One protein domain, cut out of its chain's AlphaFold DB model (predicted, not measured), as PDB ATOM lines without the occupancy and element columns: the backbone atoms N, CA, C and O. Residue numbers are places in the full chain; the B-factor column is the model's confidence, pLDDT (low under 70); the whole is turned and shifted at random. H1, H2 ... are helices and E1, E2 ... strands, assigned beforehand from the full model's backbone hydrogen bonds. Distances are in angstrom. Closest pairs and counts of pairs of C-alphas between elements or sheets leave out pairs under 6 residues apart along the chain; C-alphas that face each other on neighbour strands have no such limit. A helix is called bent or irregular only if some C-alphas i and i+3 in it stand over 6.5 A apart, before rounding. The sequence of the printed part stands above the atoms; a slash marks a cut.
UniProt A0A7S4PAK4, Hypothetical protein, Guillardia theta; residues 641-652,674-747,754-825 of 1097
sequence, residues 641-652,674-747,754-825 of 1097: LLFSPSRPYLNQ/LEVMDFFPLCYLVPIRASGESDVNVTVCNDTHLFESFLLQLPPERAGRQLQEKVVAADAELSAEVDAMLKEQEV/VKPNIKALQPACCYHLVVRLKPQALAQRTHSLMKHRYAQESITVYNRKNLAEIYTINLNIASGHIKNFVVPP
ATOM      1  N   LEU A 641     -14.933 -10.232 -23.765       76.38
ATOM      2  CA  LEU A 641     -15.716 -11.469 -23.796       76.38
ATOM      3  C   LEU A 641     -15.009 -12.483 -24.693       76.38
ATOM      4  O   LEU A 641     -14.699 -12.168 -25.843       76.38
ATOM      5  N   LEU A 642     -14.735 -13.681 -24.175       76.94
ATOM      6  CA  LEU A 642     -14.028 -14.734 -24.904       76.94
ATOM      7  C   LEU A 642     -14.998 -15.822 -25.373       76.94
ATOM      8  O   LEU A 642     -15.651 -16.473 -24.566       76.94
ATOM      9  N   PHE A 643     -15.030 -16.065 -26.675       77.31
ATOM     10  CA  PHE A 643     -15.740 -17.170 -27.302       77.31
ATOM     11  C   PHE A 643     -14.701 -18.195 -27.752       77.31
ATOM     12  O   PHE A 643     -13.858 -17.915 -28.613       77.31
ATOM     13  N   SER A 644     -14.730 -19.378 -27.145       74.31
ATOM     14  CA  SER A 644     -13.805 -20.464 -27.463       74.31
ATOM     15  C   SER A 644     -14.591 -21.753 -27.704       74.31
ATOM     16  O   SER A 644     -15.640 -21.938 -27.088       74.31
ATOM     17  N   PRO A 645     -14.151 -22.630 -28.619       70.25
ATOM     18  CA  PRO A 645     -14.761 -23.944 -28.779       70.25
ATOM     19  C   PRO A 645     -14.659 -24.746 -27.470       70.25
ATOM     20  O   PRO A 645     -13.587 -24.811 -26.867       70.25
ATOM     21  N   SER A 646     -15.766 -25.372 -27.047       55.34
ATOM     22  CA  SER A 646     -15.895 -26.188 -25.821       55.34
ATOM     23  C   SER A 646     -14.880 -27.318 -25.755       55.34
ATOM     24  O   SER A 646     -14.526 -27.802 -24.680       55.34
ATOM     25  N   ARG A 647     -14.452 -27.796 -26.928       57.31
ATOM     26  CA  ARG A 647     -13.529 -28.909 -27.055       57.31
ATOM     27  C   ARG A 647     -12.496 -28.609 -28.147       57.31
ATOM     28  O   ARG A 647     -12.877 -28.209 -29.246       57.31
ATOM     29  N   PRO A 648     -11.198 -28.872 -27.927       51.94
ATOM     30  CA  PRO A 648     -10.157 -28.731 -28.951       51.94
ATOM     31  C   PRO A 648     -10.210 -29.825 -30.053       51.94
ATOM     32  O   PRO A 648      -9.176 -30.215 -30.593       51.94
ATOM     33  N   TYR A 649     -11.402 -30.324 -30.421       43.19
ATOM     34  CA  TYR A 649     -11.618 -31.469 -31.332       43.19
ATOM     35  C   TYR A 649     -11.141 -31.242 -32.771       43.19
ATOM     36  O   TYR A 649     -10.976 -32.202 -33.524       43.19
ATOM     37  N   LEU A 650     -10.875 -29.995 -33.167       45.69
ATOM     38  CA  LEU A 650     -10.604 -29.675 -34.565       45.69
ATOM     39  C   LEU A 650      -9.300 -30.270 -35.124       45.69
ATOM     40  O   LEU A 650      -9.141 -30.314 -36.337       45.69
ATOM     41  N   ASN A 651      -8.382 -30.770 -34.292       46.03
ATOM     42  CA  ASN A 651      -7.090 -31.276 -34.775       46.03
ATOM     43  C   ASN A 651      -7.068 -32.769 -35.158       46.03
ATOM     44  O   ASN A 651      -6.116 -33.184 -35.814       46.03
ATOM     45  N   GLN A 652      -8.084 -33.578 -34.823       44.12
ATOM     46  CA  GLN A 652      -8.093 -35.005 -35.205       44.12
ATOM     47  C   GLN A 652      -8.527 -35.262 -36.662       44.12
ATOM     48  O   GLN A 652      -8.144 -36.284 -37.225       44.12
ATOM     49  N   LEU A 674     -20.783 -25.621 -37.298       56.16
ATOM     50  CA  LEU A 674     -21.089 -25.079 -35.971       56.16
ATOM     51  C   LEU A 674     -21.211 -26.175 -34.906       56.16
ATOM     52  O   LEU A 674     -20.666 -26.000 -33.819       56.16
ATOM     53  N   GLU A 675     -21.839 -27.307 -35.234       58.19
ATOM     54  CA  GLU A 675     -21.882 -28.513 -34.395       58.19
ATOM     55  C   GLU A 675     -20.476 -29.089 -34.161       58.19
ATOM     56  O   GLU A 675     -20.177 -29.582 -33.079       58.19
ATOM     57  N   VAL A 676     -19.577 -28.982 -35.146       54.44
ATOM     58  CA  VAL A 676     -18.179 -29.433 -35.028       54.44
ATOM     59  C   VAL A 676     -17.322 -28.471 -34.195       54.44
ATOM     60  O   VAL A 676     -16.374 -28.915 -33.542       54.44
ATOM     61  N   MET A 677     -17.610 -27.165 -34.212       55.91
ATOM     62  CA  MET A 677     -16.837 -26.172 -33.451       55.91
ATOM     63  C   MET A 677     -17.349 -25.957 -32.021       55.91
ATOM     64  O   MET A 677     -16.556 -25.551 -31.180       55.91
ATOM     65  N   ASP A 678     -18.623 -26.236 -31.730       63.59
ATOM     66  CA  ASP A 678     -19.193 -26.285 -30.375       63.59
ATOM     67  C   ASP A 678     -18.779 -25.070 -29.507       63.59
ATOM     68  O   ASP A 678     -18.190 -25.208 -28.434       63.59
ATOM     69  N   PHE A 679     -18.969 -23.843 -30.018       61.53
ATOM     70  CA  PHE A 679     -18.533 -22.611 -29.343       61.53
ATOM     71  C   PHE A 679     -19.275 -22.378 -28.029       61.53
ATOM     72  O   PHE A 679     -20.504 -22.426 -27.992       61.53
ATOM     73  N   PHE A 680     -18.527 -22.034 -26.977       57.06
ATOM     74  CA  PHE A 680     -19.090 -21.804 -25.656       57.06
ATOM     75  C   PHE A 680     -18.550 -20.542 -24.972       57.06
ATOM     76  O   PHE A 680     -17.338 -20.297 -24.995       57.06
ATOM     77  N   PRO A 681     -19.431 -19.758 -24.328       60.94
ATOM     78  CA  PRO A 681     -20.890 -19.786 -24.474       60.94
ATOM     79  C   PRO A 681     -21.319 -19.191 -25.835       60.94
ATOM     80  O   PRO A 681     -20.626 -18.348 -26.405       60.94
ATOM     81  N   LEU A 682     -22.478 -19.598 -26.371       69.12
ATOM     82  CA  LEU A 682     -23.051 -19.015 -27.606       69.12
ATOM     83  C   LEU A 682     -23.570 -17.581 -27.402       69.12
ATOM     84  O   LEU A 682     -23.773 -16.839 -28.368       69.12
ATOM     85  N   CYS A 683     -23.795 -17.205 -26.145       80.19
ATOM     86  CA  CYS A 683     -24.377 -15.945 -25.728       80.19
ATOM     87  C   CYS A 683     -23.721 -15.471 -24.424       80.19
ATOM     88  O   CYS A 683     -23.501 -16.268 -23.514       80.19
ATOM     89  N   TYR A 684     -23.448 -14.175 -24.322       83.50
ATOM     90  CA  TYR A 684     -23.040 -13.515 -23.086       83.50
ATOM     91  C   TYR A 684     -24.067 -12.462 -22.692       83.50
ATOM     92  O   TYR A 684     -24.549 -11.708 -23.537       83.50
ATOM     93  N   LEU A 685     -24.349 -12.363 -21.395       84.00
ATOM     94  CA  LEU A 685     -25.082 -11.241 -20.822       84.00
ATOM     95  C   LEU A 685     -24.096 -10.313 -20.116       84.00
ATOM     96  O   LEU A 685     -23.384 -10.729 -19.205       84.00
ATOM     97  N   VAL A 686     -24.072  -9.049 -20.533       88.50
ATOM     98  CA  VAL A 686     -23.303  -7.992 -19.875       88.50
ATOM     99  C   VAL A 686     -24.283  -7.087 -19.132       88.50
ATOM    100  O   VAL A 686     -25.064  -6.388 -19.782       88.50
ATOM    101  N   PRO A 687     -24.293  -7.075 -17.790       88.38
ATOM    102  CA  PRO A 687     -25.194  -6.211 -17.043       88.38
ATOM    103  C   PRO A 687     -24.801  -4.739 -17.221       88.38
ATOM    104  O   PRO A 687     -23.635  -4.364 -17.076       88.38
ATOM    105  N   ILE A 688     -25.803  -3.909 -17.505       90.06
ATOM    106  CA  ILE A 688     -25.714  -2.457 -17.637       90.06
ATOM    107  C   ILE A 688     -26.708  -1.842 -16.654       90.06
ATOM    108  O   ILE A 688     -27.913  -2.102 -16.714       90.06
ATOM    109  N   ARG A 689     -26.207  -1.015 -15.739       89.62
ATOM    110  CA  ARG A 689     -27.027  -0.314 -14.744       89.62
ATOM    111  C   ARG A 689     -26.780   1.184 -14.817       89.62
ATOM    112  O   ARG A 689     -25.654   1.603 -15.063       89.62
ATOM    113  N   ALA A 690     -27.810   1.984 -14.575       90.06
ATOM    114  CA  ALA A 690     -27.622   3.394 -14.257       90.06
ATOM    115  C   ALA A 690     -27.201   3.508 -12.780       90.06
ATOM    116  O   ALA A 690     -27.757   2.821 -11.929       90.06
ATOM    117  N   SER A 691     -26.186   4.314 -12.475       83.38
ATOM    118  CA  SER A 691     -25.612   4.452 -11.123       83.38
ATOM    119  C   SER A 691     -26.188   5.625 -10.314       83.38
ATOM    120  O   SER A 691     -25.757   5.840  -9.185       83.38
ATOM    121  N   GLY A 692     -27.157   6.373 -10.855       82.31
ATOM    122  CA  GLY A 692     -27.770   7.535 -10.199       82.31
ATOM    123  C   GLY A 692     -29.292   7.566 -10.318       82.31
ATOM    124  O   GLY A 692     -29.878   6.702 -10.957       82.31
ATOM    125  N   GLU A 693     -29.926   8.584  -9.729       77.25
ATOM    126  CA  GLU A 693     -31.394   8.717  -9.616       77.25
ATOM    127  C   GLU A 693     -32.104   9.141 -10.912       77.25
ATOM    128  O   GLU A 693     -33.324   9.068 -11.008       77.25
ATOM    129  N   SER A 694     -31.357   9.585 -11.924       85.06
ATOM    130  CA  SER A 694     -31.921  10.047 -13.195       85.06
ATOM    131  C   SER A 694     -31.782   9.001 -14.296       85.06
ATOM    132  O   SER A 694     -30.721   8.387 -14.419       85.06
ATOM    133  N   ASP A 695     -32.772   8.923 -15.184       86.00
ATOM    134  CA  ASP A 695     -32.704   8.081 -16.379       86.00
ATOM    135  C   ASP A 695     -31.470   8.393 -17.240       86.00
ATOM    136  O   ASP A 695     -31.145   9.562 -17.514       86.00
ATOM    137  N   VAL A 696     -30.800   7.342 -17.717       88.81
ATOM    138  CA  VAL A 696     -29.622   7.457 -18.589       88.81
ATOM    139  C   VAL A 696     -29.959   6.943 -19.982       88.81
ATOM    140  O   VAL A 696     -30.264   5.772 -20.171       88.81
ATOM    141  N   ASN A 697     -29.884   7.816 -20.986       90.56
ATOM    142  CA  ASN A 697     -30.119   7.427 -22.375       90.56
ATOM    143  C   ASN A 697     -28.886   6.715 -22.923       90.56
ATOM    144  O   ASN A 697     -27.856   7.351 -23.139       90.56
ATOM    145  N   VAL A 698     -28.994   5.418 -23.191       91.62
ATOM    146  CA  VAL A 698     -27.887   4.608 -23.703       91.62
ATOM    147  C   VAL A 698     -28.083   4.293 -25.171       91.62
ATOM    148  O   VAL A 698     -29.183   3.955 -25.600       91.62
ATOM    149  N   THR A 699     -27.005   4.411 -25.948       92.50
ATOM    150  CA  THR A 699     -26.939   3.892 -27.321       92.50
ATOM    151  C   THR A 699     -25.883   2.811 -27.411       92.50
ATOM    152  O   THR A 699     -24.736   3.037 -27.034       92.50
ATOM    153  N   VAL A 700     -26.265   1.652 -27.937       91.75
ATOM    154  CA  VAL A 700     -25.329   0.571 -28.251       91.75
ATOM    155  C   VAL A 700     -25.015   0.625 -29.745       91.75
ATOM    156  O   VAL A 700     -25.907   0.415 -30.569       91.75
ATOM    157  N   CYS A 701     -23.760   0.908 -30.083       90.69
ATOM    158  CA  CYS A 701     -23.228   0.816 -31.439       90.69
ATOM    159  C   CYS A 701     -22.584  -0.558 -31.621       90.69
ATOM    160  O   CYS A 701     -21.619  -0.906 -30.935       90.69
ATOM    161  N   ASN A 702     -23.154  -1.348 -32.527       87.62
ATOM    162  CA  ASN A 702     -22.654  -2.665 -32.875       87.62
ATOM    163  C   ASN A 702     -22.251  -2.695 -34.354       87.62
ATOM    164  O   ASN A 702     -23.088  -2.916 -35.227       87.62
ATOM    165  N   ASP A 703     -20.952  -2.533 -34.594       82.75
ATOM    166  CA  ASP A 703     -20.304  -2.646 -35.906       82.75
ATOM    167  C   ASP A 703     -19.596  -3.999 -36.089       82.75
ATOM    168  O   ASP A 703     -18.622  -4.133 -36.835       82.75
ATOM    169  N   THR A 704     -20.043  -5.013 -35.349       86.88
ATOM    170  CA  THR A 704     -19.434  -6.342 -35.342       86.88
ATOM    171  C   THR A 704     -20.023  -7.203 -36.465       86.88
ATOM    172  O   THR A 704     -21.237  -7.245 -36.710       86.88
ATOM    173  N   HIS A 705     -19.147  -7.903 -37.184       87.75
ATOM    174  CA  HIS A 705     -19.548  -8.804 -38.258       87.75
ATOM    175  C   HIS A 705     -19.994 -10.149 -37.699       87.75
ATOM    176  O   HIS A 705     -20.950 -10.742 -38.194       87.75
ATOM    177  N   LEU A 706     -19.268 -10.641 -36.696       88.19
ATOM    178  CA  LEU A 706     -19.412 -11.984 -36.141       88.19
ATOM    179  C   LEU A 706     -20.385 -12.028 -34.972       88.19
ATOM    180  O   LEU A 706     -20.802 -13.117 -34.590       88.19
ATOM    181  N   PHE A 707     -20.773 -10.873 -34.435       89.94
ATOM    182  CA  PHE A 707     -21.663 -10.800 -33.290       89.94
ATOM    183  C   PHE A 707     -22.901  -9.958 -33.577       89.94
ATOM    184  O   PHE A 707     -22.928  -9.057 -34.416       89.94
ATOM    185  N   GLU A 708     -23.971 -10.282 -32.880       89.12
ATOM    186  CA  GLU A 708     -25.166  -9.467 -32.747       89.12
ATOM    187  C   GLU A 708     -25.324  -9.069 -31.287       89.12
ATOM    188  O   GLU A 708     -24.791  -9.718 -30.384       89.12
ATOM    189  N   SER A 709     -26.013  -7.956 -31.057       89.88
ATOM    190  CA  SER A 709     -26.191  -7.464 -29.704       89.88
ATOM    191  C   SER A 709     -27.508  -6.754 -29.510       89.88
ATOM    192  O   SER A 709     -27.880  -5.894 -30.313       89.88
ATOM    193  N   PHE A 710     -28.147  -7.039 -28.385       88.12
ATOM    194  CA  PHE A 710     -29.462  -6.517 -28.057       88.12
ATOM    195  C   PHE A 710     -29.500  -6.119 -26.591       88.12
ATOM    196  O   PHE A 710     -28.913  -6.776 -25.737       88.12
ATOM    197  N   LEU A 711     -30.192  -5.028 -26.293       88.31
ATOM    198  CA  LEU A 711     -30.361  -4.572 -24.923       88.31
ATOM    199  C   LEU A 711     -31.696  -5.095 -24.388       88.31
ATOM    200  O   LEU A 711     -32.752  -4.633 -24.827       88.31
ATOM    201  N   LEU A 712     -31.659  -6.029 -23.441       87.25
ATOM    202  CA  LEU A 712     -32.838  -6.579 -22.775       87.25
ATOM    203  C   LEU A 712     -33.023  -5.949 -21.393       87.25
ATOM    204  O   LEU A 712     -32.062  -5.734 -20.658       87.25
ATOM    205  N   GLN A 713     -34.270  -5.651 -21.036       85.69
ATOM    206  CA  GLN A 713     -34.641  -5.272 -19.676       85.69
ATOM    207  C   GLN A 713     -35.115  -6.535 -18.969       85.69
ATOM    208  O   GLN A 713     -36.075  -7.155 -19.422       85.69
ATOM    209  N   LEU A 714     -34.435  -6.930 -17.893       79.06
ATOM    210  CA  LEU A 714     -34.838  -8.091 -17.106       79.06
ATOM    211  C   LEU A 714     -35.507  -7.633 -15.802       79.06
ATOM    212  O   LEU A 714     -35.040  -6.662 -15.195       79.06
ATOM    213  N   PRO A 715     -36.582  -8.306 -15.348       73.75
ATOM    214  CA  PRO A 715     -37.204  -8.006 -14.065       73.75
ATOM    215  C   PRO A 715     -36.189  -8.145 -12.917       73.75
ATOM    216  O   PRO A 715     -35.393  -9.092 -12.923       73.75
ATOM    217  N   PRO A 716     -36.222  -7.257 -11.907       67.38
ATOM    218  CA  PRO A 716     -35.254  -7.260 -10.808       67.38
ATOM    219  C   PRO A 716     -35.231  -8.582 -10.022       67.38
ATOM    220  O   PRO A 716     -34.163  -9.006  -9.591       67.38
ATOM    221  N   GLU A 717     -36.365  -9.286  -9.921       61.22
ATOM    222  CA  GLU A 717     -36.481 -10.586  -9.233       61.22
ATOM    223  C   GLU A 717     -35.695 -11.726  -9.911       61.22
ATOM    224  O   GLU A 717     -35.361 -12.713  -9.260       61.22
ATOM    225  N   ARG A 718     -35.358 -11.595 -11.203       59.41
ATOM    226  CA  ARG A 718     -34.601 -12.600 -11.977       59.41
ATOM    227  C   ARG A 718     -33.144 -12.196 -12.250       59.41
ATOM    228  O   ARG A 718     -32.384 -12.992 -12.789       59.41
ATOM    229  N   ALA A 719     -32.728 -10.986 -11.878       54.81
ATOM    230  CA  ALA A 719     -31.461 -10.367 -12.294       54.81
ATOM    231  C   ALA A 719     -30.204 -10.812 -11.497       54.81
ATOM    232  O   ALA A 719     -29.204 -10.090 -11.459       54.81
ATOM    233  N   GLY A 720     -30.247 -11.971 -10.829       57.78
ATOM    234  CA  GLY A 720     -29.157 -12.495  -9.992       57.78
ATOM    235  C   GLY A 720     -28.176 -13.422 -10.725       57.78
ATOM    236  O   GLY A 720     -28.456 -13.888 -11.827       57.78
ATOM    237  N   ARG A 721     -27.042 -13.748 -10.069       57.84
ATOM    238  CA  ARG A 721     -25.988 -14.690 -10.536       57.84
ATOM    239  C   ARG A 721     -26.529 -15.999 -11.136       57.84
ATOM    240  O   ARG A 721     -25.935 -16.508 -12.078       57.84
ATOM    241  N   GLN A 722     -27.684 -16.469 -10.662       58.28
ATOM    242  CA  GLN A 722     -28.368 -17.657 -11.181       58.28
ATOM    243  C   GLN A 722     -28.699 -17.573 -12.677       58.28
ATOM    244  O   GLN A 722     -28.688 -18.599 -13.347       58.28
ATOM    245  N   LEU A 723     -28.988 -16.388 -13.230       62.16
ATOM    246  CA  LEU A 723     -29.277 -16.266 -14.659       62.16
ATOM    247  C   LEU A 723     -27.999 -16.387 -15.495       62.16
ATOM    248  O   LEU A 723     -28.009 -17.090 -16.493       62.16
ATOM    249  N   GLN A 724     -26.888 -15.778 -15.061       61.44
ATOM    250  CA  GLN A 724     -25.586 -15.947 -15.721       61.44
ATOM    251  C   GLN A 724     -25.146 -17.415 -15.680       61.44
ATOM    252  O   GLN A 724     -24.714 -17.951 -16.692       61.44
ATOM    253  N   GLU A 725     -25.308 -18.078 -14.532       63.28
ATOM    254  CA  GLU A 725     -25.016 -19.506 -14.372       63.28
ATOM    255  C   GLU A 725     -25.908 -20.372 -15.270       63.28
ATOM    256  O   GLU A 725     -25.402 -21.305 -15.878       63.28
ATOM    257  N   LYS A 726     -27.192 -20.027 -15.449       60.66
ATOM    258  CA  LYS A 726     -28.093 -20.715 -16.393       60.66
ATOM    259  C   LYS A 726     -27.755 -20.459 -17.868       60.66
ATOM    260  O   LYS A 726     -27.775 -21.397 -18.657       60.66
ATOM    261  N   VAL A 727     -27.380 -19.229 -18.247       60.03
ATOM    262  CA  VAL A 727     -26.895 -18.903 -19.610       60.03
ATOM    263  C   VAL A 727     -25.620 -19.687 -19.922       60.03
ATOM    264  O   VAL A 727     -25.470 -20.231 -21.013       60.03
ATOM    265  N   VAL A 728     -24.700 -19.748 -18.956       57.00
ATOM    266  CA  VAL A 728     -23.432 -20.474 -19.072       57.00
ATOM    267  C   VAL A 728     -23.639 -21.988 -18.925       57.00
ATOM    268  O   VAL A 728     -22.810 -22.746 -19.392       57.00
ATOM    269  N   ALA A 729     -24.741 -22.484 -18.365       57.03
ATOM    270  CA  ALA A 729     -25.009 -23.923 -18.247       57.03
ATOM    271  C   ALA A 729     -25.619 -24.570 -19.510       57.03
ATOM    272  O   ALA A 729     -26.106 -25.694 -19.432       57.03
ATOM    273  N   ALA A 730     -25.565 -23.907 -20.672       51.72
ATOM    274  CA  ALA A 730     -26.137 -24.410 -21.928       51.72
ATOM    275  C   ALA A 730     -27.649 -24.686 -21.845       51.72
ATOM    276  O   ALA A 730     -28.135 -25.652 -22.435       51.72
ATOM    277  N   ASP A 731     -28.404 -23.868 -21.108       56.03
ATOM    278  CA  ASP A 731     -29.844 -24.078 -21.003       56.03
ATOM    279  C   ASP A 731     -30.519 -23.677 -22.329       56.03
ATOM    280  O   ASP A 731     -30.729 -22.495 -22.625       56.03
ATOM    281  N   ALA A 732     -30.806 -24.669 -23.179       62.16
ATOM    282  CA  ALA A 732     -31.486 -24.481 -24.462       62.16
ATOM    283  C   ALA A 732     -32.833 -23.754 -24.292       62.16
ATOM    284  O   ALA A 732     -33.260 -23.031 -25.194       62.16
ATOM    285  N   GLU A 733     -33.462 -23.885 -23.117       62.31
ATOM    286  CA  GLU A 733     -34.683 -23.169 -22.748       62.31
ATOM    287  C   GLU A 733     -34.471 -21.655 -22.680       62.31
ATOM    288  O   GLU A 733     -35.282 -20.903 -23.216       62.31
ATOM    289  N   LEU A 734     -33.358 -21.187 -22.106       64.50
ATOM    290  CA  LEU A 734     -33.084 -19.755 -21.996       64.50
ATOM    291  C   LEU A 734     -32.687 -19.148 -23.347       64.50
ATOM    292  O   LEU A 734     -33.075 -18.021 -23.647       64.50
ATOM    293  N   SER A 735     -31.963 -19.888 -24.199       67.44
ATOM    294  CA  SER A 735     -31.734 -19.448 -25.584       67.44
ATOM    295  C   SER A 735     -33.055 -19.336 -26.348       67.44
ATOM    296  O   SER A 735     -33.236 -18.374 -27.088       67.44
ATOM    297  N   ALA A 736     -33.983 -20.278 -26.155       71.75
ATOM    298  CA  ALA A 736     -35.305 -20.231 -26.771       71.75
ATOM    299  C   ALA A 736     -36.173 -19.089 -26.212       71.75
ATOM    300  O   ALA A 736     -36.903 -18.461 -26.975       71.75
ATOM    301  N   GLU A 737     -36.076 -18.785 -24.913       69.38
ATOM    302  CA  GLU A 737     -36.754 -17.647 -24.277       69.38
ATOM    303  C   GLU A 737     -36.197 -16.317 -24.798       69.38
ATOM    304  O   GLU A 737     -36.967 -15.451 -25.208       69.38
ATOM    305  N   VAL A 738     -34.869 -16.173 -24.879       69.75
ATOM    306  CA  VAL A 738     -34.222 -15.005 -25.494       69.75
ATOM    307  C   VAL A 738     -34.627 -14.881 -26.962       69.75
ATOM    308  O   VAL A 738     -34.978 -13.788 -27.393       69.75
ATOM    309  N   ASP A 739     -34.666 -15.979 -27.719       74.25
ATOM    310  CA  ASP A 739     -35.123 -15.987 -29.113       74.25
ATOM    311  C   ASP A 739     -36.616 -15.631 -29.244       74.25
ATOM    312  O   ASP A 739     -37.010 -14.969 -30.202       74.25
ATOM    313  N   ALA A 740     -37.460 -16.018 -28.284       76.31
ATOM    314  CA  ALA A 740     -38.869 -15.632 -28.243       76.31
ATOM    315  C   ALA A 740     -39.038 -14.136 -27.933       76.31
ATOM    316  O   ALA A 740     -39.775 -13.447 -28.640       76.31
ATOM    317  N   MET A 741     -38.300 -13.618 -26.944       69.62
ATOM    318  CA  MET A 741     -38.264 -12.189 -26.615       69.62
ATOM    319  C   MET A 741     -37.720 -11.358 -27.783       69.62
ATOM    320  O   MET A 741     -38.237 -10.280 -28.073       69.62
ATOM    321  N   LEU A 742     -36.701 -11.862 -28.485       69.94
ATOM    322  CA  LEU A 742     -36.143 -11.221 -29.673       69.94
ATOM    323  C   LEU A 742     -37.137 -11.225 -30.828       69.94
ATOM    324  O   LEU A 742     -37.300 -10.186 -31.454       69.94
ATOM    325  N   LYS A 743     -37.856 -12.325 -31.078       74.88
ATOM    326  CA  LYS A 743     -38.917 -12.364 -32.099       74.88
ATOM    327  C   LYS A 743     -40.031 -11.366 -31.805       74.88
ATOM    328  O   LYS A 743     -40.504 -10.701 -32.721       74.88
ATOM    329  N   GLU A 744     -40.429 -11.214 -30.544       67.62
ATOM    330  CA  GLU A 744     -41.401 -10.192 -30.142       67.62
ATOM    331  C   GLU A 744     -40.863  -8.773 -30.399       67.62
ATOM    332  O   GLU A 744     -41.574  -7.904 -30.911       67.62
ATOM    333  N   GLN A 745     -39.572  -8.553 -30.136       61.03
ATOM    334  CA  GLN A 745     -38.907  -7.281 -30.401       61.03
ATOM    335  C   GLN A 745     -38.699  -7.014 -31.908       61.03
ATOM    336  O   GLN A 745     -38.833  -5.871 -32.335       61.03
ATOM    337  N   GLU A 746     -38.427  -8.042 -32.718       59.97
ATOM    338  CA  GLU A 746     -38.270  -7.982 -34.180       59.97
ATOM    339  C   GLU A 746     -39.586  -7.689 -34.903       59.97
ATOM    340  O   GLU A 746     -39.603  -6.935 -35.880       59.97
ATOM    341  N   VAL A 747     -40.707  -8.211 -34.396       54.34
ATOM    342  CA  VAL A 747     -42.053  -7.884 -34.896       54.34
ATOM    343  C   VAL A 747     -42.355  -6.387 -34.725       54.34
ATOM    344  O   VAL A 747     -43.017  -5.793 -35.577       54.34
ATOM    345  N   VAL A 754     -34.270   1.010 -39.237       36.56
ATOM    346  CA  VAL A 754     -33.274   0.587 -38.235       36.56
ATOM    347  C   VAL A 754     -32.972   1.800 -37.351       36.56
ATOM    348  O   VAL A 754     -32.142   2.651 -37.676       36.56
ATOM    349  N   LYS A 755     -33.748   1.966 -36.278       46.78
ATOM    350  CA  LYS A 755     -33.458   2.946 -35.240       46.78
ATOM    351  C   LYS A 755     -32.245   2.411 -34.475       46.78
ATOM    352  O   LYS A 755     -32.216   1.220 -34.172       46.78
ATOM    353  N   PRO A 756     -31.241   3.250 -34.166       54.81
ATOM    354  CA  PRO A 756     -30.224   2.866 -33.192       54.81
ATOM    355  C   PRO A 756     -30.922   2.364 -31.919       54.81
ATOM    356  O   PRO A 756     -31.965   2.913 -31.556       54.81
ATOM    357  N   ASN A 757     -30.368   1.327 -31.277       65.25
ATOM    358  CA  ASN A 757     -30.858   0.767 -30.011       65.25
ATOM    359  C   ASN A 757     -30.682   1.804 -28.889       65.25
ATOM    360  O   ASN A 757     -29.778   1.708 -28.062       65.25
ATOM    361  N   ILE A 758     -31.513   2.842 -28.921       74.56
ATOM    362  CA  ILE A 758     -31.604   3.873 -27.901       74.56
ATOM    363  C   ILE A 758     -32.607   3.366 -26.877       74.56
ATOM    364  O   ILE A 758     -33.777   3.164 -27.210       74.56
ATOM    365  N   LYS A 759     -32.167   3.185 -25.635       82.31
ATOM    366  CA  LYS A 759     -33.072   2.952 -24.507       82.31
ATOM    367  C   LYS A 759     -32.724   3.907 -23.372       82.31
ATOM    368  O   LYS A 759     -31.549   4.121 -23.080       82.31
ATOM    369  N   ALA A 760     -33.749   4.479 -22.753       86.38
ATOM    370  CA  ALA A 760     -33.613   5.150 -21.470       86.38
ATOM    371  C   ALA A 760     -33.509   4.067 -20.389       86.38
ATOM    372  O   ALA A 760     -34.410   3.238 -20.259       86.38
ATOM    373  N   LEU A 761     -32.385   4.025 -19.675       86.56
ATOM    374  CA  LEU A 761     -32.177   3.117 -18.556       86.56
ATOM    375  C   LEU A 761     -32.739   3.747 -17.290       86.56
ATOM    376  O   LEU A 761     -32.259   4.800 -16.870       86.56
ATOM    377  N   GLN A 762     -33.708   3.076 -16.677       86.88
ATOM    378  CA  GLN A 762     -34.252   3.475 -15.383       86.88
ATOM    379  C   GLN A 762     -33.309   3.052 -14.233       86.88
ATOM    380  O   GLN A 762     -32.855   1.903 -14.235       86.88
ATOM    381  N   PRO A 763     -33.056   3.913 -13.225       81.44
ATOM    382  CA  PRO A 763     -32.156   3.665 -12.084       81.44
ATOM    383  C   PRO A 763     -32.379   2.352 -11.325       81.44
ATOM    384  O   PRO A 763     -31.432   1.719 -10.865       81.44
ATOM    385  N   ALA A 764     -33.639   1.928 -11.199       80.19
ATOM    386  CA  ALA A 764     -34.026   0.738 -10.442       80.19
ATOM    387  C   ALA A 764     -34.026  -0.555 -11.280       80.19
ATOM    388  O   ALA A 764     -34.260  -1.641 -10.748       80.19
ATOM    389  N   CYS A 765     -33.796  -0.460 -12.591       82.50
ATOM    390  CA  CYS A 765     -33.891  -1.588 -13.510       82.50
ATOM    391  C   CYS A 765     -32.509  -2.134 -13.886       82.50
ATOM    392  O   CYS A 765     -31.562  -1.390 -14.138       82.50
ATOM    393  N   CYS A 766     -32.401  -3.463 -13.963       81.81
ATOM    394  CA  CYS A 766     -31.195  -4.133 -14.437       81.81
ATOM    395  C   CYS A 766     -31.354  -4.459 -15.926       81.81
ATOM    396  O   CYS A 766     -32.141  -5.331 -16.306       81.81
ATOM    397  N   TYR A 767     -30.603  -3.765 -16.776       89.19
ATOM    398  CA  TYR A 767     -30.557  -4.069 -18.199       89.19
ATOM    399  C   TYR A 767     -29.384  -5.002 -18.471       89.19
ATOM    400  O   TYR A 767     -28.360  -4.943 -17.796       89.19
ATOM    401  N   HIS A 768     -29.528  -5.878 -19.455       88.06
ATOM    402  CA  HIS A 768     -28.467  -6.769 -19.896       88.06
ATOM    403  C   HIS A 768     -28.259  -6.572 -21.389       88.06
ATOM    404  O   HIS A 768     -29.198  -6.646 -22.183       88.06
ATOM    405  N   LEU A 769     -27.018  -6.306 -21.773       90.56
ATOM    406  CA  LEU A 769     -26.591  -6.387 -23.152       90.56
ATOM    407  C   LEU A 769     -26.313  -7.851 -23.470       90.56
ATOM    408  O   LEU A 769     -25.335  -8.431 -23.005       90.56
ATOM    409  N   VAL A 770     -27.203  -8.431 -24.259       89.06
ATOM    410  CA  VAL A 770     -27.051  -9.756 -24.839       89.06
ATOM    411  C   VAL A 770     -26.082  -9.639 -26.001       89.06
ATOM    412  O   VAL A 770     -26.313  -8.826 -26.893       89.06
ATOM    413  N   VAL A 771     -25.016 -10.432 -26.003       89.94
ATOM    414  CA  VAL A 771     -24.065 -10.542 -27.111       89.94
ATOM    415  C   VAL A 771     -24.068 -11.982 -27.594       89.94
ATOM    416  O   VAL A 771     -23.684 -12.879 -26.848       89.94
ATOM    417  N   ARG A 772     -24.483 -12.205 -28.842       88.25
ATOM    418  CA  ARG A 772     -24.575 -13.538 -29.449       88.25
ATOM    419  C   ARG A 772     -23.719 -13.622 -30.698       88.25
ATOM    420  O   ARG A 772     -23.512 -12.635 -31.400       88.25
ATOM    421  N   LEU A 773     -23.202 -14.811 -30.964       87.69
ATOM    422  CA  LEU A 773     -22.406 -15.088 -32.150       87.69
ATOM    423  C   LEU A 773     -23.329 -15.353 -33.352       87.69
ATOM    424  O   LEU A 773     -24.222 -16.190 -33.265       87.69
ATOM    425  N   LYS A 774     -23.120 -14.648 -34.472       88.50
ATOM    426  CA  LYS A 774     -23.877 -14.797 -35.727       88.50
ATOM    427  C   LYS A 774     -23.406 -16.060 -36.453       88.50
ATOM    428  O   LYS A 774     -22.352 -16.020 -37.098       88.50
ATOM    429  N   PRO A 775     -24.166 -17.168 -36.434       82.44
ATOM    430  CA  PRO A 775     -23.635 -18.450 -36.889       82.44
ATOM    431  C   PRO A 775     -23.342 -18.454 -38.399       82.44
ATOM    432  O   PRO A 775     -22.318 -18.964 -38.847       82.44
ATOM    433  N   GLN A 776     -24.184 -17.773 -39.182       83.38
ATOM    434  CA  GLN A 776     -23.997 -17.607 -40.628       83.38
ATOM    435  C   GLN A 776     -22.749 -16.775 -40.968       83.38
ATOM    436  O   GLN A 776     -21.988 -17.130 -41.869       83.38
ATOM    437  N   ALA A 777     -22.514 -15.682 -40.237       85.31
ATOM    438  CA  ALA A 777     -21.362 -14.810 -40.460       85.31
ATOM    439  C   ALA A 777     -20.047 -15.479 -40.037       85.31
ATOM    440  O   ALA A 777     -19.012 -15.267 -40.677       85.31
ATOM    441  N   LEU A 778     -20.095 -16.305 -38.986       83.81
ATOM    442  CA  LEU A 778     -18.983 -17.153 -38.574       83.81
ATOM    443  C   LEU A 778     -18.649 -18.169 -39.663       83.81
ATOM    444  O   LEU A 778     -17.497 -18.222 -40.082       83.81
ATOM    445  N   ALA A 779     -19.644 -18.894 -40.178       81.56
ATOM    446  CA  ALA A 779     -19.443 -19.909 -41.210       81.56
ATOM    447  C   ALA A 779     -18.818 -19.345 -42.495       81.56
ATOM    448  O   ALA A 779     -17.882 -19.924 -43.043       81.56
ATOM    449  N   GLN A 780     -19.253 -18.156 -42.923       83.12
ATOM    450  CA  GLN A 780     -18.654 -17.443 -44.060       83.12
ATOM    451  C   GLN A 780     -17.179 -17.069 -43.833       83.12
ATOM    452  O   GLN A 780     -16.434 -16.858 -44.789       83.12
ATOM    453  N   ARG A 781     -16.742 -16.960 -42.573       80.56
ATOM    454  CA  ARG A 781     -15.385 -16.551 -42.191       80.56
ATOM    455  C   ARG A 781     -14.568 -17.641 -41.522       80.56
ATOM    456  O   ARG A 781     -13.423 -17.363 -41.164       80.56
ATOM    457  N   THR A 782     -15.074 -18.867 -41.423       79.94
ATOM    458  CA  THR A 782     -14.368 -19.977 -40.776       79.94
ATOM    459  C   THR A 782     -12.974 -20.151 -41.362       79.94
ATOM    460  O   THR A 782     -12.013 -20.221 -40.610       79.94
ATOM    461  N   HIS A 783     -12.807 -20.081 -42.687       77.69
ATOM    462  CA  HIS A 783     -11.484 -20.170 -43.315       77.69
ATOM    463  C   HIS A 783     -10.512 -19.063 -42.848       77.69
ATOM    464  O   HIS A 783      -9.337 -19.320 -42.585       77.69
ATOM    465  N   SER A 784     -10.993 -17.825 -42.695       75.94
ATOM    466  CA  SER A 784     -10.185 -16.706 -42.192       75.94
ATOM    467  C   SER A 784      -9.861 -16.869 -40.704       75.94
ATOM    468  O   SER A 784      -8.711 -16.676 -40.309       75.94
ATOM    469  N   LEU A 785     -10.832 -17.301 -39.895       76.19
ATOM    470  CA  LEU A 785     -10.643 -17.577 -38.470       76.19
ATOM    471  C   LEU A 785      -9.671 -18.744 -38.244       76.19
ATOM    472  O   LEU A 785      -8.827 -18.675 -37.361       76.19
ATOM    473  N   MET A 786      -9.729 -19.778 -39.082       75.81
ATOM    474  CA  MET A 786      -8.800 -20.910 -39.071       75.81
ATOM    475  C   MET A 786      -7.383 -20.478 -39.451       75.81
ATOM    476  O   MET A 786      -6.413 -20.893 -38.816       75.81
ATOM    477  N   LYS A 787      -7.255 -19.587 -40.440       78.25
ATOM    478  CA  LYS A 787      -5.965 -19.029 -40.862       78.25
ATOM    479  C   LYS A 787      -5.338 -18.124 -39.798       78.25
ATOM    480  O   LYS A 787      -4.143 -18.229 -39.537       78.25
ATOM    481  N   HIS A 788      -6.123 -17.224 -39.204       72.69
ATOM    482  CA  HIS A 788      -5.635 -16.224 -38.247       72.69
ATOM    483  C   HIS A 788      -5.713 -16.679 -36.785       72.69
ATOM    484  O   HIS A 788      -5.168 -16.012 -35.914       72.69
ATOM    485  N   ARG A 789      -6.349 -17.825 -36.512       76.69
ATOM    486  CA  ARG A 789      -6.584 -18.461 -35.200       76.69
ATOM    487  C   ARG A 789      -7.431 -17.666 -34.204       76.69
ATOM    488  O   ARG A 789      -7.929 -18.256 -33.246       76.69
ATOM    489  N   TYR A 790      -7.630 -16.370 -34.418       81.44
ATOM    490  CA  TYR A 790      -8.502 -15.526 -33.613       81.44
ATOM    491  C   TYR A 790      -9.121 -14.389 -34.432       81.44
ATOM    492  O   TYR A 790      -8.608 -13.991 -35.478       81.44
ATOM    493  N   ALA A 791     -10.223 -13.847 -33.921       82.81
ATOM    494  CA  ALA A 791     -10.854 -12.622 -34.390       82.81
ATOM    495  C   ALA A 791     -11.192 -11.743 -33.184       82.81
ATOM    496  O   ALA A 791     -11.633 -12.247 -32.154       82.81
ATOM    497  N   GLN A 792     -10.975 -10.437 -33.315       86.00
ATOM    498  CA  GLN A 792     -11.329  -9.460 -32.293       86.00
ATOM    499  C   GLN A 792     -12.212  -8.382 -32.910       86.00
ATOM    500  O   GLN A 792     -11.807  -7.696 -33.850       86.00
ATOM    501  N   GLU A 793     -13.399  -8.215 -32.348       88.19
ATOM    502  CA  GLU A 793     -14.350  -7.158 -32.679       88.19
ATOM    503  C   GLU A 793     -14.683  -6.369 -31.405       88.19
ATOM    504  O   GLU A 793     -14.171  -6.670 -30.325       88.19
ATOM    505  N   SER A 794     -15.466  -5.301 -31.506       89.00
ATOM    506  CA  SER A 794     -15.828  -4.507 -30.333       89.00
ATOM    507  C   SER A 794     -17.217  -3.911 -30.465       89.00
ATOM    508  O   SER A 794     -17.582  -3.452 -31.543       89.00
ATOM    509  N   ILE A 795     -17.950  -3.883 -29.356       90.88
ATOM    510  CA  ILE A 795     -19.213  -3.156 -29.211       90.88
ATOM    511  C   ILE A 795     -18.946  -1.919 -28.368       90.88
ATOM    512  O   ILE A 795     -18.220  -1.989 -27.372       90.88
ATOM    513  N   THR A 796     -19.560  -0.803 -28.742       91.88
ATOM    514  CA  THR A 796     -19.397   0.460 -28.033       91.88
ATOM    515  C   THR A 796     -20.728   0.912 -27.447       91.88
ATOM    516  O   THR A 796     -21.739   0.987 -28.142       91.88
ATOM    517  N   VAL A 797     -20.740   1.207 -26.151       93.06
ATOM    518  CA  VAL A 797     -21.915   1.663 -25.405       93.06
ATOM    519  C   VAL A 797     -21.696   3.116 -25.000       93.06
ATOM    520  O   VAL A 797     -20.738   3.418 -24.294       93.06
ATOM    521  N   TYR A 798     -22.580   4.007 -25.436       93.62
ATOM    522  CA  TYR A 798     -22.500   5.444 -25.176       93.62
ATOM    523  C   TYR A 798     -23.588   5.896 -24.207       93.62
ATOM    524  O   TYR A 798     -24.761   5.551 -24.391       93.62
ATOM    525  N   ASN A 799     -23.235   6.766 -23.262       93.06
ATOM    526  CA  ASN A 799     -24.203   7.638 -22.606       93.06
ATOM    527  C   ASN A 799     -24.521   8.833 -23.520       93.06
ATOM    528  O   ASN A 799     -23.682   9.697 -23.753       93.06
ATOM    529  N   ARG A 800     -25.754   8.950 -24.017       89.56
ATOM    530  CA  ARG A 800     -26.149  10.074 -24.885       89.56
ATOM    531  C   ARG A 800     -26.116  11.431 -24.197       89.56
ATOM    532  O   ARG A 800     -25.940  12.428 -24.886       89.56
ATOM    533  N   LYS A 801     -26.302  11.482 -22.874       88.25
ATOM    534  CA  LYS A 801     -26.220  12.745 -22.123       88.25
ATOM    535  C   LYS A 801     -24.770  13.216 -21.983       88.25
ATOM    536  O   LYS A 801     -24.531  14.415 -21.874       88.25
ATOM    537  N   ASN A 802     -23.811  12.290 -22.000       89.25
ATOM    538  CA  ASN A 802     -22.388  12.591 -21.926       89.25
ATOM    539  C   ASN A 802     -21.598  11.634 -22.820       89.25
ATOM    540  O   ASN A 802     -21.209  10.551 -22.396       89.25
ATOM    541  N   LEU A 803     -21.348  12.054 -24.059       89.31
ATOM    542  CA  LEU A 803     -20.696  11.213 -25.066       89.31
ATOM    543  C   LEU A 803     -19.248  10.841 -24.710       89.31
ATOM    544  O   LEU A 803     -18.712   9.887 -25.264       89.31
ATOM    545  N   ALA A 804     -18.627  11.544 -23.757       88.31
ATOM    546  CA  ALA A 804     -17.324  11.154 -23.230       88.31
ATOM    547  C   ALA A 804     -17.385   9.874 -22.377       88.31
ATOM    548  O   ALA A 804     -16.357   9.224 -22.179       88.31
ATOM    549  N   GLU A 805     -18.566   9.536 -21.849       92.00
ATOM    550  CA  GLU A 805     -18.822   8.315 -21.094       92.00
ATOM    551  C   GLU A 805     -19.151   7.174 -22.066       92.00
ATOM    552  O   GLU A 805     -20.302   6.922 -22.442       92.00
ATOM    553  N   ILE A 806     -18.088   6.516 -22.513       91.06
ATOM    554  CA  ILE A 806     -18.090   5.518 -23.579       91.06
ATOM    555  C   ILE A 806     -17.481   4.216 -23.068       91.06
ATOM    556  O   ILE A 806     -16.374   4.221 -22.549       91.06
ATOM    557  N   TYR A 807     -18.143   3.079 -23.255       90.81
ATOM    558  CA  TYR A 807     -17.619   1.769 -22.864       90.81
ATOM    559  C   TYR A 807     -17.392   0.909 -24.095       90.81
ATOM    560  O   TYR A 807     -18.319   0.646 -24.854       90.81
ATOM    561  N   THR A 808     -16.162   0.435 -24.281       89.12
ATOM    562  CA  THR A 808     -15.829  -0.506 -25.353       89.12
ATOM    563  C   THR A 808     -15.716  -1.915 -24.785       89.12
ATOM    564  O   THR A 808     -14.808  -2.209 -24.008       89.12
ATOM    565  N   ILE A 809     -16.612  -2.795 -25.216       89.81
ATOM    566  CA  ILE A 809     -16.600  -4.222 -24.899       89.81
ATOM    567  C   ILE A 809     -15.878  -4.922 -26.048       89.81
ATOM    568  O   ILE A 809     -16.375  -4.943 -27.174       89.81
ATOM    569  N   ASN A 810     -14.686  -5.459 -25.795       88.25
ATOM    570  CA  ASN A 810     -13.963  -6.234 -26.800       88.25
ATOM    571  C   ASN A 810     -14.554  -7.648 -26.858       88.25
ATOM    572  O   ASN A 810     -14.782  -8.276 -25.829       88.25
ATOM    573  N   LEU A 811     -14.789  -8.153 -28.060       88.69
ATOM    574  CA  LEU A 811     -15.305  -9.489 -28.313       88.69
ATOM    575  C   LEU A 811     -14.219 -10.296 -29.005       88.69
ATOM    576  O   LEU A 811     -13.785  -9.949 -30.102       88.69
ATOM    577  N   ASN A 812     -13.772 -11.359 -28.357       87.50
ATOM    578  CA  ASN A 812     -12.636 -12.156 -28.778       87.50
ATOM    579  C   ASN A 812     -13.113 -13.566 -29.116       87.50
ATOM    580  O   ASN A 812     -13.640 -14.259 -28.256       87.50
ATOM    581  N   ILE A 813     -12.889 -14.015 -30.346       86.56
ATOM    582  CA  ILE A 813     -13.077 -15.411 -30.750       86.56
ATOM    583  C   ILE A 813     -11.695 -16.027 -30.909       86.56
ATOM    584  O   ILE A 813     -10.889 -15.486 -31.664       86.56
ATOM    585  N   ALA A 814     -11.412 -17.147 -30.246       83.06
ATOM    586  CA  ALA A 814     -10.159 -17.882 -30.437       83.06
ATOM    587  C   ALA A 814     -10.388 -19.371 -30.679       83.06
ATOM    588  O   ALA A 814     -11.085 -20.039 -29.921       83.06
ATOM    589  N   SER A 815      -9.688 -19.899 -31.683       74.69
ATOM    590  CA  SER A 815      -9.570 -21.328 -31.982       74.69
ATOM    591  C   SER A 815      -8.299 -21.907 -31.326       74.69
ATOM    592  O   SER A 815      -7.375 -22.358 -31.999       74.69
ATOM    593  N   GLY A 816      -8.193 -21.805 -29.990       65.31
ATOM    594  CA  GLY A 816      -7.221 -22.558 -29.171       65.31
ATOM    595  C   GLY A 816      -6.040 -21.804 -28.525       65.31
ATOM    596  O   GLY A 816      -5.571 -22.228 -27.473       65.31
ATOM    597  N   HIS A 817      -5.553 -20.679 -29.067       58.25
ATOM    598  CA  HIS A 817      -4.456 -19.907 -28.442       58.25
ATOM    599  C   HIS A 817      -4.960 -18.611 -27.794       58.25
ATOM    600  O   HIS A 817      -5.041 -17.573 -28.442       58.25
ATOM    601  N   ILE A 818      -5.257 -18.662 -26.493       61.50
ATOM    602  CA  ILE A 818      -5.843 -17.536 -25.740       61.50
ATOM    603  C   ILE A 818      -4.787 -16.488 -25.331       61.50
ATOM    604  O   ILE A 818      -5.114 -15.329 -25.095       61.50
ATOM    605  N   LYS A 819      -3.498 -16.862 -25.269       55.12
ATOM    606  CA  LYS A 819      -2.474 -16.038 -24.601       55.12
ATOM    607  C   LYS A 819      -2.064 -14.758 -25.348       55.12
ATOM    608  O   LYS A 819      -1.494 -13.891 -24.703       55.12
ATOM    609  N   ASN A 820      -2.345 -14.595 -26.649       55.78
ATOM    610  CA  ASN A 820      -1.927 -13.406 -27.411       55.78
ATOM    611  C   ASN A 820      -2.901 -13.053 -28.555       55.78
ATOM    612  O   ASN A 820      -2.677 -13.433 -29.704       55.78
ATOM    613  N   PHE A 821      -3.950 -12.278 -28.270       61.19
ATOM    614  CA  PHE A 821      -4.748 -11.630 -29.319       61.19
ATOM    615  C   PHE A 821      -3.973 -10.432 -29.873       61.19
ATOM    616  O   PHE A 821      -3.969  -9.352 -29.285       61.19
ATOM    617  N   VAL A 822      -3.278 -10.615 -30.995       56.25
ATOM    618  CA  VAL A 822      -2.617  -9.509 -31.701       56.25
ATOM    619  C   VAL A 822      -3.532  -9.069 -32.830       56.25
ATOM    620  O   VAL A 822      -3.542  -9.716 -33.862       56.25
ATOM    621  N   VAL A 823      -4.332  -8.013 -32.687       58.41
ATOM    622  CA  VAL A 823      -5.194  -7.560 -33.801       58.41
ATOM    623  C   VAL A 823      -4.351  -7.468 -35.087       58.41
ATOM    624  O   VAL A 823      -3.404  -6.679 -35.112       58.41
ATOM    625  N   PRO A 824      -4.606  -8.298 -36.120       53.12
ATOM    626  CA  PRO A 824      -3.817  -8.228 -37.338       53.12
ATOM    627  C   PRO A 824      -4.019  -6.838 -37.949       53.12
ATOM    628  O   PRO A 824      -5.136  -6.315 -37.875       53.12
ATOM    629  N   PRO A 825      -2.983  -6.226 -38.549       54.94
ATOM    630  CA  PRO A 825      -3.149  -4.957 -39.242       54.94
ATOM    631  C   PRO A 825      -4.241  -5.136 -40.307       54.94
ATOM    632  O   PRO A 825      -4.068  -5.876 -41.276       54.94
TER     633      PRO A 825
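What this domain is: This is residues 641 to 652, 674 to 747 and 754 to 825 of the 1097 residues of the protein "Hypothetical protein" of Guillardia theta (UniProt A0A7S4PAK4). A curled sheet of five strands, E1, E8, E7, E3 and E5, wraps partway round a smaller sheet of three, E2, E6 and E4, in a loose sandwich whose layers are partly face to face. Helices H2 and H3 graze the smaller sheet on its side away from the larger one, while H1 and H4 are near each other at one end of the sandwich. You will find 158 printed residues, with four named helices and eight named strands in the order E1 H1 E2 E3 E4 H2 H3 E5 E6 H4 E7 E8, of mixed class, helices and strands. The larger sheet runs E1 E8 E7 E3 E5 and is mixed; the smaller runs E2 E6 E4, all antiparallel. The whole is compact, with a radius of gyration of the C-alphas of 16.7 A and spans of 55 by 38 by 31 A.

How they stand to each other: Start at the hairpin of E7, residues 790 to 799, and E8, residues 802 to 814, where N 809 and O 795 are 2.8 A apart, within hydrogen-bond range. E1, residues 641 to 645, is parallel to E8, with N 643 and O 812 at 2.8 A; its residues 644 to 645 also pair briefly, antiparallel, with residues 679 to 680. E3, residues 696 to 702, is antiparallel to E7, with N 701 and O 796 at 2.8 A. The edge strand E5, residues 757 to 761, is antiparallel to E3, with N 698 and O 759 at 2.9 A. This sheet is strongly twisted and curled like part of a barrel, the way across it turning by 114 degrees. Now look at the smaller sheet, also strongly twisted, whose inner strand is E6, residues 766 to 773. E2, residues 683 to 690, is antiparallel to E6, with N 686 and O 769 at 2.8 A, and E4, residues 707 to 714, is antiparallel to it too, with N 710 and O 770 at 3.0 A. Between the sheets, the closest C-alphas of E3 and E4, those of Asn 702 and Ser 709, are 6.8 A apart. H2, residues 721 to 728, only grazes this sheet; its closest C-alpha pair with E2 is Gln 724 and Leu 685, 7.0 A. H3, residues 732 to 747, only grazes it too. H2 and H3 only just touch, only at the corner by their link, with 3 pairs of C-alphas within 8 A, the closest Val 727 and Leu 734 at 6.7 A; they are about perpendicular at 89 degrees. H4, residues 775 to 788, only grazes the larger sheet. H1, residues 674 to 677, is close to H4 but not clearly touching, with the C-alphas of Leu 674 and Pro 775, their closest, 7.2 A apart. Every O i to N i+4 pair is within hydrogen-bond range in H2 and H3, and 8 of 10 are in H4; H1 is too short for such a pair.

Where its parts are: Find C-alpha 641 at (-15.716, -11.469, -23.796), where E1 begins its 13.5 A. E2 is 22.7 A long, E3 18.8 A, E4 21.0 A and E6 22.6 A from first to last C-alpha. H3 runs 22.3 A from C-alpha 732 at (-31.486, -24.481, -24.462). H4 is 18.2 A long and irregular: C-alphas 780 and 783 are 7.7 A apart. E7 covers 30.1 A, and E8, the longest strand, covers 33.9 A, ending at C-alpha 814 at (-10.159, -17.882, -30.437). H1, H2 and E5 are shorter.

The domain as a whole: The two C-alphas farthest apart, those of Gln 652 and Glu 693, are 55.8 A apart. Residues 653 to 673 are not printed, with 16.4 A between C-alphas 652 and 674; residues 748 to 753 are not printed either, with 12.6 A between C-alphas 747 and 754. Of the links that are printed whole, none is long; E4 to H2 is short and the others are tight. The mean pLDDT of the printed part is 75.1, and 58 residues are under 70, among them residues 646 to 652, 674 to 682, 716 to 735 and 816 to 825.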